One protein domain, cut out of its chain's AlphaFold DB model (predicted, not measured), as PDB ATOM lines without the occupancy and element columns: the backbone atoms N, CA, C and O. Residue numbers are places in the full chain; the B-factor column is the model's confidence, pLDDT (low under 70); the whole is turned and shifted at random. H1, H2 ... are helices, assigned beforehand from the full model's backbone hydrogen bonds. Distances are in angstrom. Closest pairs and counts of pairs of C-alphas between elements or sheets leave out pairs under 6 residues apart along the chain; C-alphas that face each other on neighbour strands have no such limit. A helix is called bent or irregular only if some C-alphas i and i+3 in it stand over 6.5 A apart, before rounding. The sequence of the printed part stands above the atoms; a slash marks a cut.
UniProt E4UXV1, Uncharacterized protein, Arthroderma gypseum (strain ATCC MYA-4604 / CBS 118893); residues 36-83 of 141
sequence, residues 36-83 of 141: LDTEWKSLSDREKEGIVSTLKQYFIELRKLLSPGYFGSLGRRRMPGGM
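What this domain is: This is residues 36 to 83 of the 141 residues of an uncharacterized protein of Arthroderma gypseum (strain ATCC MYA-4604 / CBS 118893) (UniProt E4UXV1). The model is an open, shallow U: one long helix, H2, makes its base, the short helical turn H1 folds back at one end, and a long tail with no named element, residues 65 to 83, folds back at the other. The space between the two arms is empty. The printed part has 48 residues, with two named helices in the order H1, H2 and no named strand; the class is all helix. It is extended, with a radius of gyration of the C-alphas of 16.8 A, and flat, spanning 44 by 25 by 13 A.

How they stand to each other: Start at H1, residues 36 to 39, and pass over a tight link of five residues to H2, residues 45 to 64. The two helices are apart, with no C-alpha of the one within 8 A of the other. Look at residues 52 to 70, of which 52 to 64 belong to H2: this stretch stands free, and so do residues 73 to 78. In H2 every O i to N i+4 pair is within hydrogen-bond range; H1 is too short for such a pair, but its one O i to N i+3 pair is within range.

Where its parts are: Find C-alpha 36 at (234.765, 258.642, 194.980); from there H1 runs 5.3 A to C-alpha 39. Next find C-alpha 45 at (221.615, 258.255, 190.830), where H2 begins. It runs 28.6 A to C-alpha 64 at (227.739, 266.633, 217.477), and it is not bent.

The domain as a whole: The two C-alphas farthest apart are those of Ser 44 and Gly 75, at 44.8 A. The C-alphas of Leu 36 and Met 83, first and last printed, are 24.5 A apart. The printed part has no cut. The mean pLDDT of the printed part is 76.7, and residues 66 to 83 are under 70.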
ATOM      1  N   LEU A  36     236.040 258.142 195.488       83.38
ATOM      2  CA  LEU A  36     234.765 258.642 194.980       83.38
ATOM      3  C   LEU A  36     234.953 259.317 193.622       83.38
ATOM      4  O   LEU A  36     234.137 259.092 192.751       83.38
ATOM      5  N   ASP A  37     236.047 260.050 193.398       82.44
ATOM      6  CA  ASP A  37     236.327 260.705 192.112       82.44
ATOM      7  C   ASP A  37     236.376 259.710 190.937       82.44
ATOM      8  O   ASP A  37     235.759 259.938 189.895       82.44
ATOM      9  N   THR A  38     237.027 258.559 191.142       85.81
ATOM     10  CA  THR A  38     237.154 257.520 190.110       85.81
ATOM     11  C   THR A  38     235.841 256.803 189.808       85.81
ATOM     12  O   THR A  38     235.591 256.461 188.658       85.81
ATOM     13  N   GLU A  39     234.990 256.591 190.813       87.94
ATOM     14  CA  GLU A  39     233.760 255.797 190.667       87.94
ATOM     15  C   GLU A  39     232.499 256.671 190.520       87.94
ATOM     16  O   GLU A  39     231.453 256.197 190.103       87.94
ATOM     17  N   TRP A  40     232.552 257.981 190.780       88.94
ATOM     18  CA  TRP A  40     231.352 258.830 190.789       88.94
ATOM     19  C   TRP A  40     230.570 258.804 189.472       88.94
ATOM     20  O   TRP A  40     229.341 258.884 189.463       88.94
ATOM     21  N   LYS A  41     231.287 258.706 188.347       87.69
ATOM     22  CA  LYS A  41     230.696 258.705 187.003       87.69
ATOM     23  C   LYS A  41     230.038 257.373 186.637       87.69
ATOM     24  O   LYS A  41     229.126 257.390 185.818       87.69
ATOM     25  N   SER A  42     230.493 256.255 187.208       89.69
ATOM     26  CA  SER A  42     229.942 254.916 186.952       89.69
ATOM     27  C   SER A  42     228.715 254.609 187.815       89.69
ATOM     28  O   SER A  42     227.951 253.709 187.475       89.69
ATOM     29  N   LEU A  43     228.496 255.365 188.894       89.62
ATOM     30  CA  LEU A  43     227.382 255.163 189.819       89.62
ATOM     31  C   LEU A  43     226.049 255.692 189.277       89.62
ATOM     32  O   LEU A  43     225.961 256.799 188.729       89.62
ATOM     33  N   SER A  44     224.987 254.929 189.530       92.38
ATOM     34  CA  SER A  44     223.607 255.358 189.307       92.38
ATOM     35  C   SER A  44     223.184 256.451 190.293       92.38
ATOM     36  O   SER A  44     223.770 256.623 191.365       92.38
ATOM     37  N   ASP A  45     222.121 257.184 189.962       92.38
ATOM     38  CA  ASP A  45     221.615 258.255 190.830       92.38
ATOM     39  C   ASP A  45     221.148 257.724 192.192       92.38
ATOM     40  O   ASP A  45     221.410 258.340 193.223       92.38
ATOM     41  N   ARG A  46     220.573 256.516 192.218       91.81
ATOM     42  CA  ARG A  46     220.172 255.842 193.459       91.81
ATOM     43  C   ARG A  46     221.371 255.496 194.349       91.81
ATOM     44  O   ARG A  46     221.291 255.620 195.570       91.81
ATOM     45  N   GLU A  47     222.485 255.064 193.763       89.06
ATOM     46  CA  GLU A  47     223.711 254.772 194.519       89.06
ATOM     47  C   GLU A  47     224.355 256.053 195.050       89.06
ATOM     48  O   GLU A  47     224.774 256.102 196.209       89.06
ATOM     49  N   LYS A  48     224.368 257.121 194.243       89.81
ATOM     50  CA  LYS A  48     224.830 258.444 194.678       89.81
ATOM     51  C   LYS A  48     224.006 258.964 195.849       89.81
ATOM     52  O   LYS A  48     224.589 259.432 196.823       89.81
ATOM     53  N   GLU A  49     222.681 258.845 195.800       92.62
ATOM     54  CA  GLU A  49     221.809 259.220 196.921       92.62
ATOM     55  C   GLU A  49     222.151 258.448 198.201       92.62
ATOM     56  O   GLU A  49     222.226 259.046 199.279       92.62
ATOM     57  N   GLY A  50     222.422 257.143 198.093       91.56
ATOM     58  CA  GLY A  50     222.852 256.319 199.226       91.56
ATOM     59  C   GLY A  50     224.182 256.786 199.829       91.56
ATOM     60  O   GLY A  50     224.296 256.957 201.047       91.56
ATOM     61  N   ILE A  51     225.176 257.065 198.982       89.19
ATOM     62  CA  ILE A  51     226.488 257.575 199.409       89.19
ATOM     63  C   ILE A  51     226.352 258.952 200.061       89.19
ATOM     64  O   ILE A  51     226.872 259.169 201.155       89.19
ATOM     65  N   VAL A  52     225.626 259.878 199.431       91.31
ATOM     66  CA  VAL A  52     225.410 261.236 199.955       91.31
ATOM     67  C   VAL A  52     224.680 261.192 201.293       91.31
ATOM     68  O   VAL A  52     225.062 261.909 202.218       91.31
ATOM     69  N   SER A  53     223.672 260.328 201.432       89.56
ATOM     70  CA  SER A  53     222.947 260.141 202.694       89.56
ATOM     71  C   SER A  53     223.869 259.640 203.804       89.56
ATOM     72  O   SER A  53     223.856 260.179 204.911       89.56
ATOM     73  N   THR A  54     224.736 258.678 203.484       89.06
ATOM     74  CA  THR A  54     225.730 258.135 204.418       89.06
ATOM     75  C   THR A  54     226.738 259.207 204.848       89.06
ATOM     76  O   THR A  54     226.952 259.425 206.041       89.06
ATOM     77  N   LEU A  55     227.307 259.950 203.891       89.06
ATOM     78  CA  LEU A  55     228.223 261.062 204.169       89.06
ATOM     79  C   LEU A  55     227.559 262.138 205.030       89.06
ATOM     80  O   LEU A  55     228.151 262.616 205.997       89.06
ATOM     81  N   LYS A  56     226.312 262.499 204.713       88.88
ATOM     82  CA  LYS A  56     225.531 263.462 205.492       88.88
ATOM     83  C   LYS A  56     225.385 263.005 206.939       88.88
ATOM     84  O   LYS A  56     225.565 263.823 207.839       88.88
ATOM     85  N   GLN A  57     225.102 261.725 207.169       85.62
ATOM     86  CA  GLN A  57     224.994 261.174 208.515       85.62
ATOM     87  C   GLN A  57     226.323 261.258 209.270       85.62
ATOM     88  O   GLN A  57     226.340 261.760 210.391       85.62
ATOM     89  N   TYR A  58     227.449 260.900 208.644       82.06
ATOM     90  CA  TYR A  58     228.767 261.073 209.266       82.06
ATOM     91  C   TYR A  58     229.072 262.532 209.608       82.06
ATOM     92  O   TYR A  58     229.536 262.820 210.707       82.06
ATOM     93  N   PHE A  59     228.761 263.479 208.718       82.81
ATOM     94  CA  PHE A  59     228.941 264.900 209.014       82.81
ATOM     95  C   PHE A  59     228.034 265.401 210.139       82.81
ATOM     96  O   PHE A  59     228.414 266.321 210.861       82.81
ATOM     97  N   ILE A  60     226.832 264.844 210.286       84.00
ATOM     98  CA  ILE A  60     225.955 265.156 211.417       84.00
ATOM     99  C   ILE A  60     226.594 264.659 212.714       84.00
ATOM    100  O   ILE A  60     226.698 265.439 213.656       84.00
ATOM    101  N   GLU A  61     227.076 263.416 212.755       81.88
ATOM    102  CA  GLU A  61     227.747 262.874 213.943       81.88
ATOM    103  C   GLU A  61     229.023 263.650 214.292       81.88
ATOM    104  O   GLU A  61     229.215 264.030 215.444       81.88
ATOM    105  N   LEU A  62     229.849 263.994 213.300       76.62
ATOM    106  CA  LEU A  62     231.048 264.809 213.515       76.62
ATOM    107  C   LEU A  62     230.721 266.192 214.091       76.62
ATOM    108  O   LEU A  62     231.458 266.686 214.937       76.62
ATOM    109  N   ARG A  63     229.610 266.815 213.678       79.75
ATOM    110  CA  ARG A  63     229.175 268.114 214.224       79.75
ATOM    111  C   ARG A  63     228.596 268.028 215.635       79.75
ATOM    112  O   ARG A  63     228.526 269.054 216.302       79.75
ATOM    113  N   LYS A  64     228.173 266.844 216.087       79.88
ATOM    114  CA  LYS A  64     227.739 266.633 217.477       79.88
ATOM    115  C   LYS A  64     228.914 266.554 218.447       79.88
ATOM    116  O   LYS A  64     228.702 266.683 219.651       79.88
ATOM    117  N   LEU A  65     230.133 266.329 217.950       77.50
ATOM    118  CA  LEU A  65     231.320 266.340 218.792       77.50
ATOM    119  C   LEU A  65     231.485 267.737 219.390       77.50
ATOM    120  O   LEU A  65     231.548 268.736 218.673       77.50
ATOM    121  N   LEU A  66     231.535 267.798 220.722       63.12
ATOM    122  CA  LEU A  66     231.782 269.044 221.431       63.12
ATOM    123  C   LEU A  66     233.126 269.599 220.970       63.12
ATOM    124  O   LEU A  66     234.147 268.910 221.040       63.12
ATOM    125  N   SER A  67     233.127 270.850 220.508       60.44
ATOM    126  CA  SER A  67     234.386 271.544 220.274       60.44
ATOM    127  C   SER A  67     235.138 271.598 221.605       60.44
ATOM    128  O   SER A  67     234.576 272.095 222.585       60.44
ATOM    129  N   PRO A  68     236.399 271.138 221.676       61.72
ATOM    130  CA  PRO A  68     237.190 271.175 222.907       61.72
ATOM    131  C   PRO A  68     237.581 272.606 223.335       61.72
ATOM    132  O   PRO A  68     238.482 272.777 224.154       61.72
ATOM    133  N   GLY A  69     236.950 273.642 222.765       60.06
ATOM    134  CA  GLY A  69     237.233 275.053 223.031       60.06
ATOM    135  C   GLY A  69     238.578 275.523 222.475       60.06
ATOM    136  O   GLY A  69     239.015 276.627 222.777       60.06
ATOM    137  N   TYR A  70     239.254 274.683 221.686       60.22
ATOM    138  CA  TYR A  70     240.560 274.973 221.111       60.22
ATOM    139  C   TYR A  70     240.638 274.472 219.672       60.22
ATOM    140  O   TYR A  70     240.493 273.276 219.410       60.22
ATOM    141  N   PHE A  71     240.947 275.387 218.757       60.25
ATOM    142  CA  PHE A  71     241.216 275.076 217.362       60.25
ATOM    143  C   PHE A  71     242.679 275.383 217.055       60.25
ATOM    144  O   PHE A  71     243.080 276.537 216.929       60.25
ATOM    145  N   GLY A  72     243.501 274.344 216.929       62.41
ATOM    146  CA  GLY A  72     244.893 274.524 216.547       62.41
ATOM    147  C   GLY A  72     245.665 273.221 216.387       62.41
ATOM    148  O   GLY A  72     245.101 272.132 216.453       62.41
ATOM    149  N   SER A  73     246.970 273.335 216.159       61.88
ATOM    150  CA  SER A  73     247.862 272.183 216.021       61.88
ATOM    151  C   SER A  73     248.100 271.488 217.368       61.88
ATOM    152  O   SER A  73     247.879 272.069 218.442       61.88
ATOM    153  N   LEU A  74     248.572 270.239 217.297       63.62
ATOM    154  CA  LEU A  74     248.963 269.427 218.448       63.62
ATOM    155  C   LEU A  74     249.856 270.232 219.409       63.62
ATOM    156  O   LEU A  74     250.743 270.979 218.990       63.62
ATOM    157  N   GLY A  75     249.606 270.086 220.713       63.00
ATOM    158  CA  GLY A  75     250.338 270.819 221.753       63.00
ATOM    159  C   GLY A  75     249.965 272.300 221.868       63.00
ATOM    160  O   GLY A  75     250.794 273.105 222.280       63.00
ATOM    161  N   ARG A  76     248.739 272.672 221.485       61.69
ATOM    162  CA  ARG A  76     248.224 274.052 221.525       61.69
ATOM    163  C   ARG A  76     249.012 275.069 220.677       61.69
ATOM    164  O   ARG A  76     249.074 276.260 220.984       61.69
ATOM    165  N   ARG A  77     249.586 274.600 219.567       61.69
ATOM    166  CA  ARG A  77     250.372 275.424 218.635       61.69
ATOM    167  C   ARG A  77     249.504 276.024 217.530       61.69
ATOM    168  O   ARG A  77     248.478 275.454 217.160       61.69
ATOM    169  N   ARG A  78     249.961 277.134 216.943       56.00
ATOM    170  CA  ARG A  78     249.348 277.713 215.734       56.00
ATOM    171  C   ARG A  78     249.246 276.655 214.638       56.00
ATOM    172  O   ARG A  78     250.200 275.904 214.421       56.00
ATOM    173  N   MET A  79     248.106 276.592 213.948       59.69
ATOM    174  CA  MET A  79     248.026 275.786 212.732       59.69
ATOM    175  C   MET A  79     248.968 276.376 211.676       59.69
ATOM    176  O   MET A  79     248.871 277.570 211.377       59.69
ATOM    177  N   PRO A  80     249.888 275.579 211.110       56.16
ATOM    178  CA  PRO A  80     250.729 276.045 210.019       56.16
ATOM    179  C   PRO A  80     249.871 276.352 208.782       56.16
ATOM    180  O   PRO A  80     248.927 275.629 208.475       56.16
ATOM    181  N   GLY A  81     250.200 277.433 208.071       59.53
ATOM    182  CA  GLY A  81     249.586 277.770 206.781       59.53
ATOM    183  C   GLY A  81     248.340 278.662 206.819       59.53
ATOM    184  O   GLY A  81     247.706 278.817 205.784       59.53
ATOM    185  N   GLY A  82     247.972 279.251 207.964       53.78
ATOM    186  CA  GLY A  82     246.856 280.215 208.024       53.78
ATOM    187  C   GLY A  82     245.482 279.612 207.703       53.78
ATOM    188  O   GLY A  82     244.553 280.338 207.372       53.78
ATOM    189  N   MET A  83     245.354 278.284 207.799       53.19
ATOM    190  CA  MET A  83     244.163 277.526 207.393       53.19
ATOM    191  C   MET A  83     242.905 277.870 208.209       53.19
ATOM    192  O   MET A  83     241.793 277.617 207.757       53.19
TER     193      MET A  83